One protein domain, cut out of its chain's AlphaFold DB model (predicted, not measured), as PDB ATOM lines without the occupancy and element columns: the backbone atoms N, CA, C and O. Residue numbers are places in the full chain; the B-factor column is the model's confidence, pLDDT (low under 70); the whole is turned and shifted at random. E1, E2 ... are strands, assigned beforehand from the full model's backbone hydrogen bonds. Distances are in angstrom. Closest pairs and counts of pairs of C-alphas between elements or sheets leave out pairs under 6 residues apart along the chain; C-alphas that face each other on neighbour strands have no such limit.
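This is residues 135 to 238 of the 248 residues of an uncharacterized protein of Coptis chinensis (UniProt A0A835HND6). Two strongly twisted sheets stand side by side, a four-stranded one of E1 to E4 and a five-stranded one of E5 to E9, meeting where E1 comes near E6. E7 bends sharply, and residues 223 to 238 fold back, pairing briefly with E9 and E7. The printed part has 104 residues, no named helix and nine strands, E1 to E9 along the chain; the class is all strand, with under half of the residues, 48, in named elements. The first sheet runs E1 E2 E3 E4, antiparallel; the second runs E6 E5 E7 E8 E9, mixed. The whole is compact, with a radius of gyration of the C-alphas of 13.6 A and spans of 43 by 34 by 26 A.

E1, residues 135 to 139, E2, 142 to 147, E3, 156 to 161, and E4, 166 to 170, form a meander, each strand the antiparallel neighbour of the one before. N 137 and O 144 are 2.8 A apart, N 158 and O 145 2.8 A, N 168 and O 159 2.8 A. E5, residues 176 to 179, and E6, 186 to 189, form a hairpin, with N 179 and O 186 2.8 A apart. The closest C-alphas of E1 and E6, Phe 139 and Leu 187, are 6.2 A apart. E7, residues 199 to 206, is parallel to E5, with N 201 and O 178 2.8 A apart. E7, E8, residues 209 to 214, and E9, 219 to 222, form another meander; N 213 and O 200 are 2.8 A apart, N 212 and O 221 2.9 A.

E1 begins at C-alpha 135 (124.806, -20.289, -17.313). E2 is 16.5 A long, E3 15.9 A, E8 15.3 A. E7, 17.0 A, bends by 89 degrees at residue 203. E9 ends at C-alpha 222 (140.366, -30.148, -26.752).

The C-alphas farthest apart, Ser 163 and Gly 207, are 44.1 A apart. The printed part has no cut and no long link. Confidence is under 70 at residues 149 to 152, 192, 223 to 227 and 229 to 236.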
ATOM      1  N   PHE A 135     124.146 -21.578 -17.475       87.56
ATOM      2  CA  PHE A 135     124.806 -20.289 -17.313       87.56
ATOM      3  C   PHE A 135     123.918 -19.196 -17.901       87.56
ATOM      4  O   PHE A 135     123.289 -19.402 -18.937       87.56
ATOM      5  N   VAL A 136     123.862 -18.036 -17.250       88.19
ATOM      6  CA  VAL A 136     123.201 -16.837 -17.779       88.19
ATOM      7  C   VAL A 136     124.253 -15.747 -17.905       88.19
ATOM      8  O   VAL A 136     124.992 -15.482 -16.960       88.19
ATOM      9  N   VAL A 137     124.335 -15.147 -19.086       90.62
ATOM     10  CA  VAL A 137     125.351 -14.166 -19.465       90.62
ATOM     11  C   VAL A 137     124.653 -12.916 -19.967       90.62
ATOM     12  O   VAL A 137     123.787 -13.000 -20.837       90.62
ATOM     13  N   GLU A 138     125.037 -11.761 -19.432       87.81
ATOM     14  CA  GLU A 138     124.597 -10.460 -19.931       87.81
ATOM     15  C   GLU A 138     125.741  -9.782 -20.691       87.81
ATOM     16  O   GLU A 138     126.856  -9.673 -20.180       87.81
ATOM     17  N   PHE A 139     125.474  -9.339 -21.918       81.50
ATOM     18  CA  PHE A 139     126.443  -8.630 -22.754       81.50
ATOM     19  C   PHE A 139     125.727  -7.671 -23.701       81.50
ATOM     20  O   PHE A 139     124.792  -8.070 -24.386       81.50
ATOM     21  N   ASN A 140     126.158  -6.407 -23.754       81.00
ATOM     22  CA  ASN A 140     125.557  -5.370 -24.607       81.00
ATOM     23  C   ASN A 140     124.016  -5.301 -24.504       81.00
ATOM     24  O   ASN A 140     123.322  -5.200 -25.511       81.00
ATOM     25  N   ASN A 141     123.477  -5.371 -23.280       83.25
ATOM     26  CA  ASN A 141     122.039  -5.458 -22.960       83.25
ATOM     27  C   ASN A 141     121.319  -6.726 -23.453       83.25
ATOM     28  O   ASN A 141     120.116  -6.889 -23.218       83.25
ATOM     29  N   GLU A 142     122.020  -7.658 -24.083       85.88
ATOM     30  CA  GLU A 142     121.497  -8.972 -24.430       85.88
ATOM     31  C   GLU A 142     121.661  -9.925 -23.247       85.88
ATOM     32  O   GLU A 142     122.648  -9.858 -22.520       85.88
ATOM     33  N   ILE A 143     120.689 -10.819 -23.057       91.19
ATOM     34  CA  ILE A 143     120.793 -11.914 -22.090       91.19
ATOM     35  C   ILE A 143     120.812 -13.216 -22.874       91.19
ATOM     36  O   ILE A 143     119.892 -13.500 -23.646       91.19
ATOM     37  N   VAL A 144     121.850 -14.010 -22.646       91.94
ATOM     38  CA  VAL A 144     122.038 -15.331 -23.234       91.94
ATOM     39  C   VAL A 144     122.048 -16.364 -22.117       91.94
ATOM     40  O   VAL A 144     122.694 -16.172 -21.092       91.94
ATOM     41  N   SER A 145     121.339 -17.468 -22.307       91.81
ATOM     42  CA  SER A 145     121.392 -18.627 -21.429       91.81
ATOM     43  C   SER A 145     121.979 -19.819 -22.170       91.81
ATOM     44  O   SER A 145     121.626 -20.082 -23.320       91.81
ATOM     45  N   VAL A 146     122.894 -20.524 -21.512       90.00
ATOM     46  CA  VAL A 146     123.569 -21.711 -22.034       90.00
ATOM     47  C   VAL A 146     123.229 -22.885 -21.131       90.00
ATOM     48  O   VAL A 146     123.588 -22.883 -19.955       90.00
ATOM     49  N   PHE A 147     122.547 -23.883 -21.683       84.38
ATOM     50  CA  PHE A 147     122.180 -25.114 -20.992       84.38
ATOM     51  C   PHE A 147     123.149 -26.221 -21.379       84.38
ATOM     52  O   PHE A 147     123.384 -26.458 -22.569       84.38
ATOM     53  N   GLY A 148     123.703 -26.895 -20.370       75.50
ATOM     54  CA  GLY A 148     124.524 -28.078 -20.587       75.50
ATOM     55  C   GLY A 148     123.772 -29.133 -21.401       75.50
ATOM     56  O   GLY A 148     122.570 -29.332 -21.238       75.50
ATOM     57  N   GLY A 149     124.489 -29.801 -22.302       66.75
ATOM     58  CA  GLY A 149     123.959 -30.951 -23.023       66.75
ATOM     59  C   GLY A 149     123.754 -32.143 -22.083       66.75
ATOM     60  O   GLY A 149     124.692 -32.557 -21.398       66.75
ATOM     61  N   LEU A 150     122.536 -32.688 -22.052       64.62
ATOM     62  CA  LEU A 150     122.149 -33.886 -21.293       64.62
ATOM     63  C   LEU A 150     122.199 -35.121 -22.197       64.62
ATOM     64  O   LEU A 150     121.701 -35.049 -23.310       64.62
ATOM     65  N   MET A 151     122.692 -36.273 -21.729       65.19
ATOM     66  CA  MET A 151     122.515 -37.569 -22.423       65.19
ATOM     67  C   MET A 151     122.921 -37.552 -23.919       65.19
ATOM     68  O   MET A 151     122.097 -37.808 -24.803       65.19
ATOM     69  N   GLY A 152     124.156 -37.152 -24.220       62.84
ATOM     70  CA  GLY A 152     124.646 -37.005 -25.596       62.84
ATOM     71  C   GLY A 152     123.970 -35.893 -26.409       62.84
ATOM     72  O   GLY A 152     124.172 -35.803 -27.619       62.84
ATOM     73  N   LYS A 153     123.137 -35.042 -25.792       71.25
ATOM     74  CA  LYS A 153     122.551 -33.881 -26.468       71.25
ATOM     75  C   LYS A 153     123.561 -32.741 -26.577       71.25
ATOM     76  O   LYS A 153     124.409 -32.576 -25.700       71.25
ATOM     77  N   PRO A 154     123.446 -31.924 -27.639       78.69
ATOM     78  CA  PRO A 154     124.265 -30.737 -27.795       78.69
ATOM     79  C   PRO A 154     123.974 -29.710 -26.698       78.69
ATOM     80  O   PRO A 154     122.908 -29.721 -26.079       78.69
ATOM     81  N   ILE A 155     124.905 -28.780 -26.505       86.00
ATOM     82  CA  ILE A 155     124.654 -27.579 -25.707       86.00
ATOM     83  C   ILE A 155     123.573 -26.754 -26.404       86.00
ATOM     84  O   ILE A 155     123.649 -26.510 -27.612       86.00
ATOM     85  N   TRP A 156     122.590 -26.285 -25.639       87.94
ATOM     86  CA  TRP A 156     121.591 -25.353 -26.147       87.94
ATOM     87  C   TRP A 156     121.878 -23.941 -25.672       87.94
ATOM     88  O   TRP A 156     122.089 -23.692 -24.487       87.94
ATOM     89  N   VAL A 157     121.844 -23.009 -26.617       91.75
ATOM     90  CA  VAL A 157     122.012 -21.584 -26.360       91.75
ATOM     91  C   VAL A 157     120.697 -20.890 -26.680       91.75
ATOM     92  O   VAL A 157     120.097 -21.132 -27.725       91.75
ATOM     93  N   PHE A 158     120.248 -20.022 -25.785       92.94
ATOM     94  CA  PHE A 158     119.044 -19.222 -25.961       92.94
ATOM     95  C   PHE A 158     119.351 -17.756 -25.706       92.94
ATOM     96  O   PHE A 158     120.053 -17.423 -24.758       92.94
ATOM     97  N   LYS A 159     118.772 -16.871 -26.509       92.69
ATOM     98  CA  LYS A 159     118.769 -15.428 -26.279       92.69
ATOM     99  C   LYS A 159     117.392 -14.995 -25.808       92.69
ATOM    100  O   LYS A 159     116.384 -15.432 -26.361       92.69
ATOM    101  N   LEU A 160     117.339 -14.141 -24.793       93.31
ATOM    102  CA  LEU A 160     116.086 -13.560 -24.336       93.31
ATOM    103  C   LEU A 160     115.668 -12.432 -25.283       93.31
ATOM    104  O   LEU A 160     116.328 -11.395 -25.364       93.31
ATOM    105  N   ASP A 161     114.532 -12.606 -25.950       91.81
ATOM    106  CA  ASP A 161     113.811 -11.498 -26.558       91.81
ATOM    107  C   ASP A 161     113.122 -10.705 -25.442       91.81
ATOM    108  O   ASP A 161     112.105 -11.131 -24.887       91.81
ATOM    109  N   ARG A 162     113.698  -9.550 -25.096       88.25
ATOM    110  CA  ARG A 162     113.188  -8.673 -24.034       88.25
ATOM    111  C   ARG A 162     111.868  -7.985 -24.394       88.25
ATOM    112  O   ARG A 162     111.183  -7.525 -23.488       88.25
ATOM    113  N   SER A 163     111.503  -7.906 -25.675       91.31
ATOM    114  CA  SER A 163     110.248  -7.265 -26.089       91.31
ATOM    115  C   SER A 163     109.033  -8.117 -25.721       91.31
ATOM    116  O   SER A 163     108.026  -7.596 -25.247       91.31
ATOM    117  N   VAL A 164     109.157  -9.439 -25.875       93.25
ATOM    118  CA  VAL A 164     108.091 -10.414 -25.591       93.25
ATOM    119  C   VAL A 164     108.386 -11.309 -24.386       93.25
ATOM    120  O   VAL A 164     107.563 -12.158 -24.047       93.25
ATOM    121  N   MET A 165     109.547 -11.138 -23.746       89.06
ATOM    122  CA  MET A 165     110.041 -11.943 -22.621       89.06
ATOM    123  C   MET A 165     110.064 -13.450 -22.924       89.06
ATOM    124  O   MET A 165     109.618 -14.271 -22.121       89.06
ATOM    125  N   LYS A 166     110.585 -13.823 -24.102       91.50
ATOM    126  CA  LYS A 166     110.700 -15.225 -24.543       91.50
ATOM    127  C   LYS A 166     112.134 -15.600 -24.876       91.50
ATOM    128  O   LYS A 166     112.860 -14.832 -25.498       91.50
ATOM    129  N   TRP A 167     112.516 -16.815 -24.504       91.75
ATOM    130  CA  TRP A 167     113.787 -17.408 -24.902       91.75
ATOM    131  C   TRP A 167     113.698 -17.919 -26.341       91.75
ATOM    132  O   TRP A 167     112.836 -18.734 -26.667       91.75
ATOM    133  N   VAL A 168     114.596 -17.436 -27.194       93.12
ATOM    134  CA  VAL A 168     114.721 -17.829 -28.599       93.12
ATOM    135  C   VAL A 168     116.017 -18.610 -28.758       93.12
ATOM    136  O   VAL A 168     117.082 -18.131 -28.371       93.12
ATOM    137  N   LYS A 169     115.934 -19.826 -29.301       93.06
ATOM    138  CA  LYS A 169     117.109 -20.677 -29.515       93.06
ATOM    139  C   LYS A 169     118.065 -20.014 -30.512       93.06
ATOM    140  O   LYS A 169     117.634 -19.556 -31.569       93.06
ATOM    141  N   LEU A 170     119.353 -19.991 -30.180       91.19
ATOM    142  CA  LEU A 170     120.435 -19.579 -31.066       91.19
ATOM    143  C   LEU A 170     121.148 -20.813 -31.617       91.19
ATOM    144  O   LEU A 170     121.631 -21.647 -30.855       91.19
ATOM    145  N   GLU A 171     121.253 -20.902 -32.942       90.75
ATOM    146  CA  GLU A 171     122.059 -21.939 -33.608       90.75
ATOM    147  C   GLU A 171     123.529 -21.512 -33.769       90.75
ATOM    148  O   GLU A 171     124.410 -22.343 -33.975       90.75
ATOM    149  N   THR A 172     123.816 -20.210 -33.677       91.44
ATOM    150  CA  THR A 172     125.171 -19.664 -33.799       91.44
ATOM    151  C   THR A 172     125.362 -18.413 -32.944       91.44
ATOM    152  O   THR A 172     124.425 -17.644 -32.733       91.44
ATOM    153  N   LEU A 173     126.596 -18.211 -32.479       90.31
ATOM    154  CA  LEU A 173     127.081 -16.972 -31.863       90.31
ATOM    155  C   LEU A 173     127.673 -15.996 -32.899       90.31
ATOM    156  O   LEU A 173     128.125 -14.914 -32.534       90.31
ATOM    157  N   GLY A 174     127.706 -16.364 -34.184       89.75
ATOM    158  CA  GLY A 174     128.341 -15.563 -35.229       89.75
ATOM    159  C   GLY A 174     129.840 -15.391 -34.980       89.75
ATOM    160  O   GLY A 174     130.555 -16.363 -34.752       89.75
ATOM    161  N   ASP A 175     130.303 -14.145 -35.009       90.25
ATOM    162  CA  ASP A 175     131.680 -13.714 -34.742       90.25
ATOM    163  C   ASP A 175     132.009 -13.575 -33.245       90.25
ATOM    164  O   ASP A 175     133.058 -13.038 -32.882       90.25
ATOM    165  N   HIS A 176     131.130 -14.061 -32.369       90.25
ATOM    166  CA  HIS A 176     131.340 -14.037 -30.930       90.25
ATOM    167  C   HIS A 176     131.858 -15.381 -30.404       90.25
ATOM    168  O   HIS A 176     131.715 -16.443 -31.021       90.25
ATOM    169  N   VAL A 177     132.447 -15.319 -29.216       92.44
ATOM    170  CA  VAL A 177     132.925 -16.457 -28.433       92.44
ATOM    171  C   VAL A 177     132.480 -16.288 -26.984       92.44
ATOM    172  O   VAL A 177     132.426 -15.174 -26.454       92.44
ATOM    173  N   LEU A 178     132.122 -17.400 -26.351       92.56
ATOM    174  CA  LEU A 178     131.525 -17.415 -25.023       92.56
ATOM    175  C   LEU A 178     132.466 -18.127 -24.050       92.56
ATOM    176  O   LEU A 178     132.911 -19.239 -24.315       92.56
ATOM    177  N   PHE A 179     132.779 -17.491 -22.928       90.69
ATOM    178  CA  PHE A 179     133.591 -18.049 -21.853       90.69
ATOM    179  C   PHE A 179     132.713 -18.202 -20.619       90.69
ATOM    180  O   PHE A 179     132.188 -17.214 -20.114       90.69
ATOM    181  N   LEU A 180     132.523 -19.428 -20.147       89.25
ATOM    182  CA  LEU A 180     131.636 -19.747 -19.032       89.25
ATOM    183  C   LEU A 180     132.443 -20.228 -17.840       89.25
ATOM    184  O   LEU A 180     133.299 -21.093 -17.994       89.25
ATOM    185  N   SER A 181     132.162 -19.696 -16.658       85.88
ATOM    186  CA  SER A 181     132.562 -20.269 -15.373       85.88
ATOM    187  C   SER A 181     131.536 -19.897 -14.302       85.88
ATOM    188  O   SER A 181     130.700 -19.011 -14.502       85.88
ATOM    189  N   HIS A 182     131.593 -20.569 -13.150       76.75
ATOM    190  CA  HIS A 182     130.711 -20.264 -12.021       76.75
ATOM    191  C   HIS A 182     130.929 -18.861 -11.440       76.75
ATOM    192  O   HIS A 182     130.020 -18.319 -10.816       76.75
ATOM    193  N   THR A 183     132.116 -18.276 -11.627       80.88
ATOM    194  CA  THR A 183     132.473 -16.963 -11.070       80.88
ATOM    195  C   THR A 183     132.370 -15.843 -12.098       80.88
ATOM    196  O   THR A 183     131.926 -14.753 -11.752       80.88
ATOM    197  N   THR A 184     132.758 -16.088 -13.354       83.25
ATOM    198  CA  THR A 184     132.620 -15.123 -14.449       83.25
ATOM    199  C   THR A 184     132.193 -15.819 -15.733       83.25
ATOM    200  O   THR A 184     132.829 -16.756 -16.204       83.25
ATOM    201  N   SER A 185     131.109 -15.325 -16.327       88.50
ATOM    202  CA  SER A 185     130.662 -15.737 -17.654       88.50
ATOM    203  C   SER A 185     130.612 -14.515 -18.564       88.50
ATOM    204  O   SER A 185     130.047 -13.492 -18.181       88.50
ATOM    205  N   ILE A 186     131.252 -14.591 -19.731       87.94
ATOM    206  CA  ILE A 186     131.509 -13.443 -20.607       87.94
ATOM    207  C   ILE A 186     131.267 -13.852 -22.062       87.94
ATOM    208  O   ILE A 186     131.761 -14.883 -22.520       87.94
ATOM    209  N   LEU A 187     130.525 -13.028 -22.798       88.56
ATOM    210  CA  LEU A 187     130.402 -13.092 -24.253       88.56
ATOM    211  C   LEU A 187     131.273 -11.980 -24.845       88.56
ATOM    212  O   LEU A 187     131.155 -10.834 -24.425       88.56
ATOM    213  N   VAL A 188     132.155 -12.303 -25.791       88.81
ATOM    214  CA  VAL A 188     133.049 -11.318 -26.423       88.81
ATOM    215  C   VAL A 188     133.095 -11.500 -27.933       88.81
ATOM    216  O   VAL A 188     132.907 -12.602 -28.446       88.81
ATOM    217  N   LEU A 189     133.385 -10.417 -28.651       87.50
ATOM    218  CA  LEU A 189     133.723 -10.477 -30.072       87.50
ATOM    219  C   LEU A 189     135.067 -11.195 -30.247       87.50
ATOM    220  O   LEU A 189     136.035 -10.869 -29.561       87.50
ATOM    221  N   ALA A 190     135.162 -12.114 -31.210       83.94
ATOM    222  CA  ALA A 190     136.406 -12.822 -31.522       83.94
ATOM    223  C   ALA A 190     137.498 -11.901 -32.116       83.94
ATOM    224  O   ALA A 190     138.630 -12.340 -32.304       83.94
ATOM    225  N   ALA A 191     137.174 -10.632 -32.406       78.94
ATOM    226  CA  ALA A 191     138.103  -9.549 -32.754       78.94
ATOM    227  C   ALA A 191     139.179  -9.920 -33.802       78.94
ATOM    228  O   ALA A 191     140.325  -9.484 -33.722       78.94
ATOM    229  N   GLY A 192     138.818 -10.734 -34.800       69.25
ATOM    230  CA  GLY A 192     139.715 -11.137 -35.891       69.25
ATOM    231  C   GLY A 192     140.585 -12.372 -35.619       69.25
ATOM    232  O   GLY A 192     141.329 -12.788 -36.512       69.25
ATOM    233  N   LEU A 193     140.475 -13.004 -34.445       77.06
ATOM    234  CA  LEU A 193     141.073 -14.313 -34.175       77.06
ATOM    235  C   LEU A 193     140.315 -15.391 -34.957       77.06
ATOM    236  O   LEU A 193     139.297 -15.908 -34.508       77.06
ATOM    237  N   LYS A 194     140.816 -15.730 -36.150       77.88
ATOM    238  CA  LYS A 194     140.196 -16.755 -36.995       77.88
ATOM    239  C   LYS A 194     140.219 -18.124 -36.326       77.88
ATOM    240  O   LYS A 194     141.269 -18.612 -35.906       77.88
ATOM    241  N   GLY A 195     139.064 -18.768 -36.337       83.44
ATOM    242  CA  GLY A 195     138.860 -20.136 -35.915       83.44
ATOM    243  C   GLY A 195     138.266 -20.263 -34.524       83.44
ATOM    244  O   GLY A 195     137.796 -21.356 -34.240       83.44
ATOM    245  N   ILE A 196     138.250 -19.230 -33.671       87.69
ATOM    246  CA  ILE A 196     137.680 -19.335 -32.311       87.69
ATOM    247  C   ILE A 196     136.210 -18.912 -32.223       87.69
ATOM    248  O   ILE A 196     135.564 -19.162 -31.207       87.69
ATOM    249  N   GLU A 197     135.694 -18.275 -33.270       91.69
ATOM    250  CA  GLU A 197     134.297 -17.882 -33.389       91.69
ATOM    251  C   GLU A 197     133.346 -19.079 -33.248       91.69
ATOM    252  O   GLU A 197     133.686 -20.222 -33.571       91.69
ATOM    253  N   ASN A 198     132.129 -18.813 -32.770       92.56
ATOM    254  CA  ASN A 198     131.088 -19.825 -32.599       92.56
ATOM    255  C   ASN A 198     131.473 -20.972 -31.635       92.56
ATOM    256  O   ASN A 198     131.043 -22.123 -31.796       92.56
ATOM    257  N   ARG A 199     132.300 -20.661 -30.628       92.94
ATOM    258  CA  ARG A 199     132.746 -21.597 -29.586       92.94
ATOM    259  C   ARG A 199     132.331 -21.148 -28.189       92.94
ATOM    260  O   ARG A 199     132.172 -19.958 -27.921       92.94
ATOM    261  N   ILE A 200     132.212 -22.129 -27.302       92.06
ATOM    262  CA  ILE A 200     131.914 -21.961 -25.881       92.06
ATOM    263  C   ILE A 200     133.020 -22.644 -25.076       92.06
ATOM    264  O   ILE A 200     133.254 -23.841 -25.226       92.06
ATOM    265  N   TYR A 201     133.699 -21.892 -24.223       89.75
ATOM    266  CA  TYR A 201     134.801 -22.355 -23.392       89.75
ATOM    267  C   TYR A 201     134.340 -22.557 -21.950       89.75
ATOM    268  O   TYR A 201     133.618 -21.727 -21.399       89.75
ATOM    269  N   PHE A 202     134.807 -23.641 -21.333       85.31
ATOM    270  CA  PHE A 202     134.542 -23.988 -19.935       85.31
ATOM    271  C   PHE A 202     135.872 -24.137 -19.184       85.31
ATOM    272  O   PHE A 202     136.875 -24.482 -19.815       85.31
ATOM    273  N   PRO A 203     135.934 -23.968 -17.848       83.25
ATOM    274  CA  PRO A 203     137.102 -24.311 -17.032       83.25
ATOM    275  C   PRO A 203     137.232 -25.838 -16.872       83.25
ATOM    276  O   PRO A 203     137.423 -26.357 -15.771       83.25
ATOM    277  N   ARG A 204     137.090 -26.564 -17.983       80.19
ATOM    278  CA  ARG A 204     137.139 -28.019 -18.071       80.19
ATOM    279  C   ARG A 204     138.355 -28.463 -18.857       80.19
ATOM    280  O   ARG A 204     138.745 -27.817 -19.831       80.19
ATOM    281  N   PHE A 205     138.946 -29.569 -18.429       79.06
ATOM    282  CA  PHE A 205     140.202 -30.060 -18.972       79.06
ATOM    283  C   PHE A 205     140.141 -31.563 -19.233       79.06
ATOM    284  O   PHE A 205     139.585 -32.331 -18.445       79.06
ATOM    285  N   HIS A 206     140.754 -31.980 -20.337       77.00
ATOM    286  CA  HIS A 206     141.072 -33.373 -20.617       77.00
ATOM    287  C   HIS A 206     142.596 -33.525 -20.584       77.00
ATOM    288  O   HIS A 206     143.314 -33.098 -21.490       77.00
ATOM    289  N   GLY A 207     143.116 -34.076 -19.487       79.44
ATOM    290  CA  GLY A 207     144.552 -34.043 -19.215       79.44
ATOM    291  C   GLY A 207     145.035 -32.610 -18.972       79.44
ATOM    292  O   GLY A 207     144.676 -32.005 -17.966       79.44
ATOM    293  N   LYS A 208     145.870 -32.079 -19.875       79.06
ATOM    294  CA  LYS A 208     146.395 -30.699 -19.808       79.06
ATOM    295  C   LYS A 208     145.671 -29.725 -20.739       79.06
ATOM    296  O   LYS A 208     145.894 -28.521 -20.641       79.06
ATOM    297  N   ASP A 209     144.814 -30.239 -21.613       81.50
ATOM    298  CA  ASP A 209     144.191 -29.461 -22.674       81.50
ATOM    299  C   ASP A 209     142.832 -28.939 -22.207       81.50
ATOM    300  O   ASP A 209     142.022 -29.690 -21.656       81.50
ATOM    301  N   ASN A 210     142.568 -27.649 -22.428       84.19
ATOM    302  CA  ASN A 210     141.264 -27.059 -22.142       84.19
ATOM    303  C   ASN A 210     140.231 -27.508 -23.186       84.19
ATOM    304  O   ASN A 210     140.517 -27.529 -24.390       84.19
ATOM    305  N   ALA A 211     139.038 -27.853 -22.706       84.56
ATOM    306  CA  ALA A 211     137.921 -28.271 -23.534       84.56
ATOM    307  C   ALA A 211     137.038 -27.076 -23.923       84.56
ATOM    308  O   ALA A 211     136.722 -26.213 -23.102       84.56
ATOM    309  N   TYR A 212     136.582 -27.072 -25.172       88.69
ATOM    310  CA  TYR A 212     135.596 -26.128 -25.687       88.69
ATOM    311  C   TYR A 212     134.520 -26.865 -26.477       88.69
ATOM    312  O   TYR A 212     134.771 -27.898 -27.091       88.69
ATOM    313  N   TYR A 213     133.318 -26.312 -26.485       89.75
ATOM    314  CA  TYR A 213     132.224 -26.771 -27.321       89.75
ATOM    315  C   TYR A 213     132.150 -25.920 -28.588       89.75
ATOM    316  O   TYR A 213     132.180 -24.691 -28.518       89.75
ATOM    317  N   SER A 214     132.061 -26.556 -29.754       90.75
ATOM    318  CA  SER A 214     131.889 -25.851 -31.026       90.75
ATOM    319  C   SER A 214     130.453 -26.006 -31.508       90.75
ATOM    320  O   SER A 214     130.045 -27.104 -31.881       90.75
ATOM    321  N   LEU A 215     129.712 -24.896 -31.576       90.19
ATOM    322  CA  LEU A 215     128.336 -24.895 -32.089       90.19
ATOM    323  C   LEU A 215     128.275 -25.304 -33.565       90.19
ATOM    324  O   LEU A 215     127.302 -25.911 -33.990       90.19
ATOM    325  N   SER A 216     129.339 -25.044 -34.332       89.75
ATOM    326  CA  SER A 216     129.432 -25.461 -35.737       89.75
ATOM    327  C   SER A 216     129.486 -26.982 -35.912       89.75
ATOM    328  O   SER A 216     129.005 -27.494 -36.916       89.75
ATOM    329  N   THR A 217     130.107 -27.699 -34.970       87.69
ATOM    330  CA  THR A 217     130.256 -29.167 -35.045       87.69
ATOM    331  C   THR A 217     129.264 -29.915 -34.163       87.69
ATOM    332  O   THR A 217     129.002 -31.086 -34.408       87.69
ATOM    333  N   GLY A 218     128.717 -29.258 -33.139       86.88
ATOM    334  CA  GLY A 218     127.848 -29.888 -32.153       86.88
ATOM    335  C   GLY A 218     128.584 -30.754 -31.122       86.88
ATOM    336  O   GLY A 218     127.928 -31.521 -30.418       86.88
ATOM    337  N   SER A 219     129.911 -30.641 -30.996       85.19
ATOM    338  CA  SER A 219     130.725 -31.508 -30.128       85.19
ATOM    339  C   SER A 219     131.753 -30.738 -29.294       85.19
ATOM    340  O   SER A 219     132.100 -29.589 -29.597       85.19
ATOM    341  N   TYR A 220     132.257 -31.394 -28.246       84.75
ATOM    342  CA  TYR A 220     133.393 -30.924 -27.460       84.75
ATOM    343  C   TYR A 220     134.711 -31.284 -28.147       84.75
ATOM    344  O   TYR A 220     134.861 -32.366 -28.714       84.75
ATOM    345  N   HIS A 221     135.681 -30.382 -28.046       85.88
ATOM    346  CA  HIS A 221     137.029 -30.501 -28.596       85.88
ATOM    347  C   HIS A 221     138.047 -30.042 -27.556       85.88
ATOM    348  O   HIS A 221     137.746 -29.183 -26.728       85.88
ATOM    349  N   CYS A 222     139.264 -30.576 -27.616       80.62
ATOM    350  CA  CYS A 222     140.366 -30.148 -26.752       80.62
ATOM    351  C   CYS A 222     141.436 -29.390 -27.544       80.62
ATOM    352  O   CYS A 222     141.727 -29.700 -28.699       80.62
ATOM    353  N   PHE A 223     142.021 -28.364 -26.931       69.25
ATOM    354  CA  PHE A 223     143.080 -27.584 -27.567       69.25
ATOM    355  C   PHE A 223     144.386 -28.390 -27.640       69.25
ATOM    356  O   PHE A 223     144.912 -28.773 -26.608       69.25
ATOM    357  N   GLY A 224     144.939 -28.618 -28.836       63.22
ATOM    358  CA  GLY A 224     146.245 -29.281 -29.006       63.22
ATOM    359  C   GLY A 224     146.203 -30.802 -29.207       63.22
ATOM    360  O   GLY A 224     147.201 -31.380 -29.636       63.22
ATOM    361  N   SER A 225     145.050 -31.444 -29.014       61.91
ATOM    362  CA  SER A 225     144.831 -32.860 -29.331       61.91
ATOM    363  C   SER A 225     143.742 -33.039 -30.395       61.91
ATOM    364  O   SER A 225     142.868 -32.197 -30.570       61.91
ATOM    365  N   LYS A 226     143.770 -34.161 -31.129       63.56
ATOM    366  CA  LYS A 226     142.680 -34.557 -32.052       63.56
ATOM    367  C   LYS A 226     141.470 -35.150 -31.312       63.56
ATOM    368  O   LYS A 226     140.685 -35.880 -31.907       63.56
ATOM    369  N   TYR A 227     141.366 -34.917 -30.006       66.31
ATOM    370  CA  TYR A 227     140.319 -35.494 -29.181       66.31
ATOM    371  C   TYR A 227     139.029 -34.684 -29.328       66.31
ATOM    372  O   TYR A 227     139.007 -33.482 -29.050       66.31
ATOM    373  N   SER A 228     137.964 -35.367 -29.741       71.12
ATOM    374  CA  SER A 228     136.602 -34.848 -29.794       71.12
ATOM    375  C   SER A 228     135.651 -35.841 -29.137       71.12
ATOM    376  O   SER A 228     135.777 -37.047 -29.360       71.12
ATOM    377  N   CYS A 229     134.688 -35.349 -28.367       66.25
ATOM    378  CA  CYS A 229     133.669 -36.178 -27.732       66.25
ATOM    379  C   CYS A 229     132.300 -35.488 -27.737       66.25
ATOM    380  O   CYS A 229     132.190 -34.261 -27.771       66.25
ATOM    381  N   GLU A 230     131.242 -36.294 -27.716       61.84
ATOM    382  CA  GLU A 230     129.862 -35.801 -27.608       61.84
ATOM    383  C   GLU A 230     129.490 -35.484 -26.153       61.84
ATOM    384  O   GLU A 230     128.721 -34.563 -25.893       61.84
ATOM    385  N   GLU A 231     130.096 -36.194 -25.193       66.62
ATOM    386  CA  GLU A 231     129.839 -36.043 -23.760       66.62
ATOM    387  C   GLU A 231     131.092 -35.640 -22.980       66.62
ATOM    388  O   GLU A 231     132.207 -36.073 -23.266       66.62
ATOM    389  N   TRP A 232     130.896 -34.835 -21.938       67.62
ATOM    390  CA  TRP A 232     131.964 -34.227 -21.141       67.62
ATOM    391  C   TRP A 232     132.330 -35.016 -19.872       67.62
ATOM    392  O   TRP A 232     133.189 -34.568 -19.111       67.62
ATOM    393  N   LEU A 233     131.718 -36.184 -19.635       61.94
ATOM    394  CA  LEU A 233     131.872 -36.980 -18.403       61.94
ATOM    395  C   LEU A 233     133.317 -37.440 -18.120       61.94
ATOM    396  O   LEU A 233     133.631 -37.826 -16.997       61.94
ATOM    397  N   THR A 234     134.207 -37.383 -19.113       62.25
ATOM    398  CA  THR A 234     135.635 -37.726 -18.990       62.25
ATOM    399  C   THR A 234     136.532 -36.530 -18.644       62.25
ATOM    400  O   THR A 234     137.742 -36.701 -18.490       62.25
ATOM    401  N   THR A 235     135.972 -35.320 -18.526       68.88
ATOM    402  CA  THR A 235     136.718 -34.086 -18.226       68.88
ATOM    403  C   THR A 235     136.682 -33.743 -16.739       68.88
ATOM    404  O   THR A 235     135.695 -34.004 -16.051       68.88
ATOM    405  N   SER A 236     137.746 -33.116 -16.236       68.88
ATOM    406  CA  SER A 236     137.756 -32.511 -14.901       68.88
ATOM    407  C   SER A 236     137.387 -31.032 -14.984       68.88
ATOM    408  O   SER A 236     137.798 -30.333 -15.908       68.88
ATOM    409  N   GLU A 237     136.608 -30.544 -14.020       71.06
ATOM    410  CA  GLU A 237     136.211 -29.136 -13.919       71.06
ATOM    411  C   GLU A 237     136.889 -28.467 -12.730       71.06
ATOM    412  O   GLU A 237     136.879 -29.000 -11.617       71.06
ATOM    413  N   ASN A 238     137.444 -27.277 -12.954       73.81
ATOM    414  CA  ASN A 238     137.892 -26.416 -11.870       73.81
ATOM    415  C   ASN A 238     136.795 -25.416 -11.495       73.81
ATOM    416  O   ASN A 238     136.488 -24.486 -12.238       73.81
TER     417      ASN A 238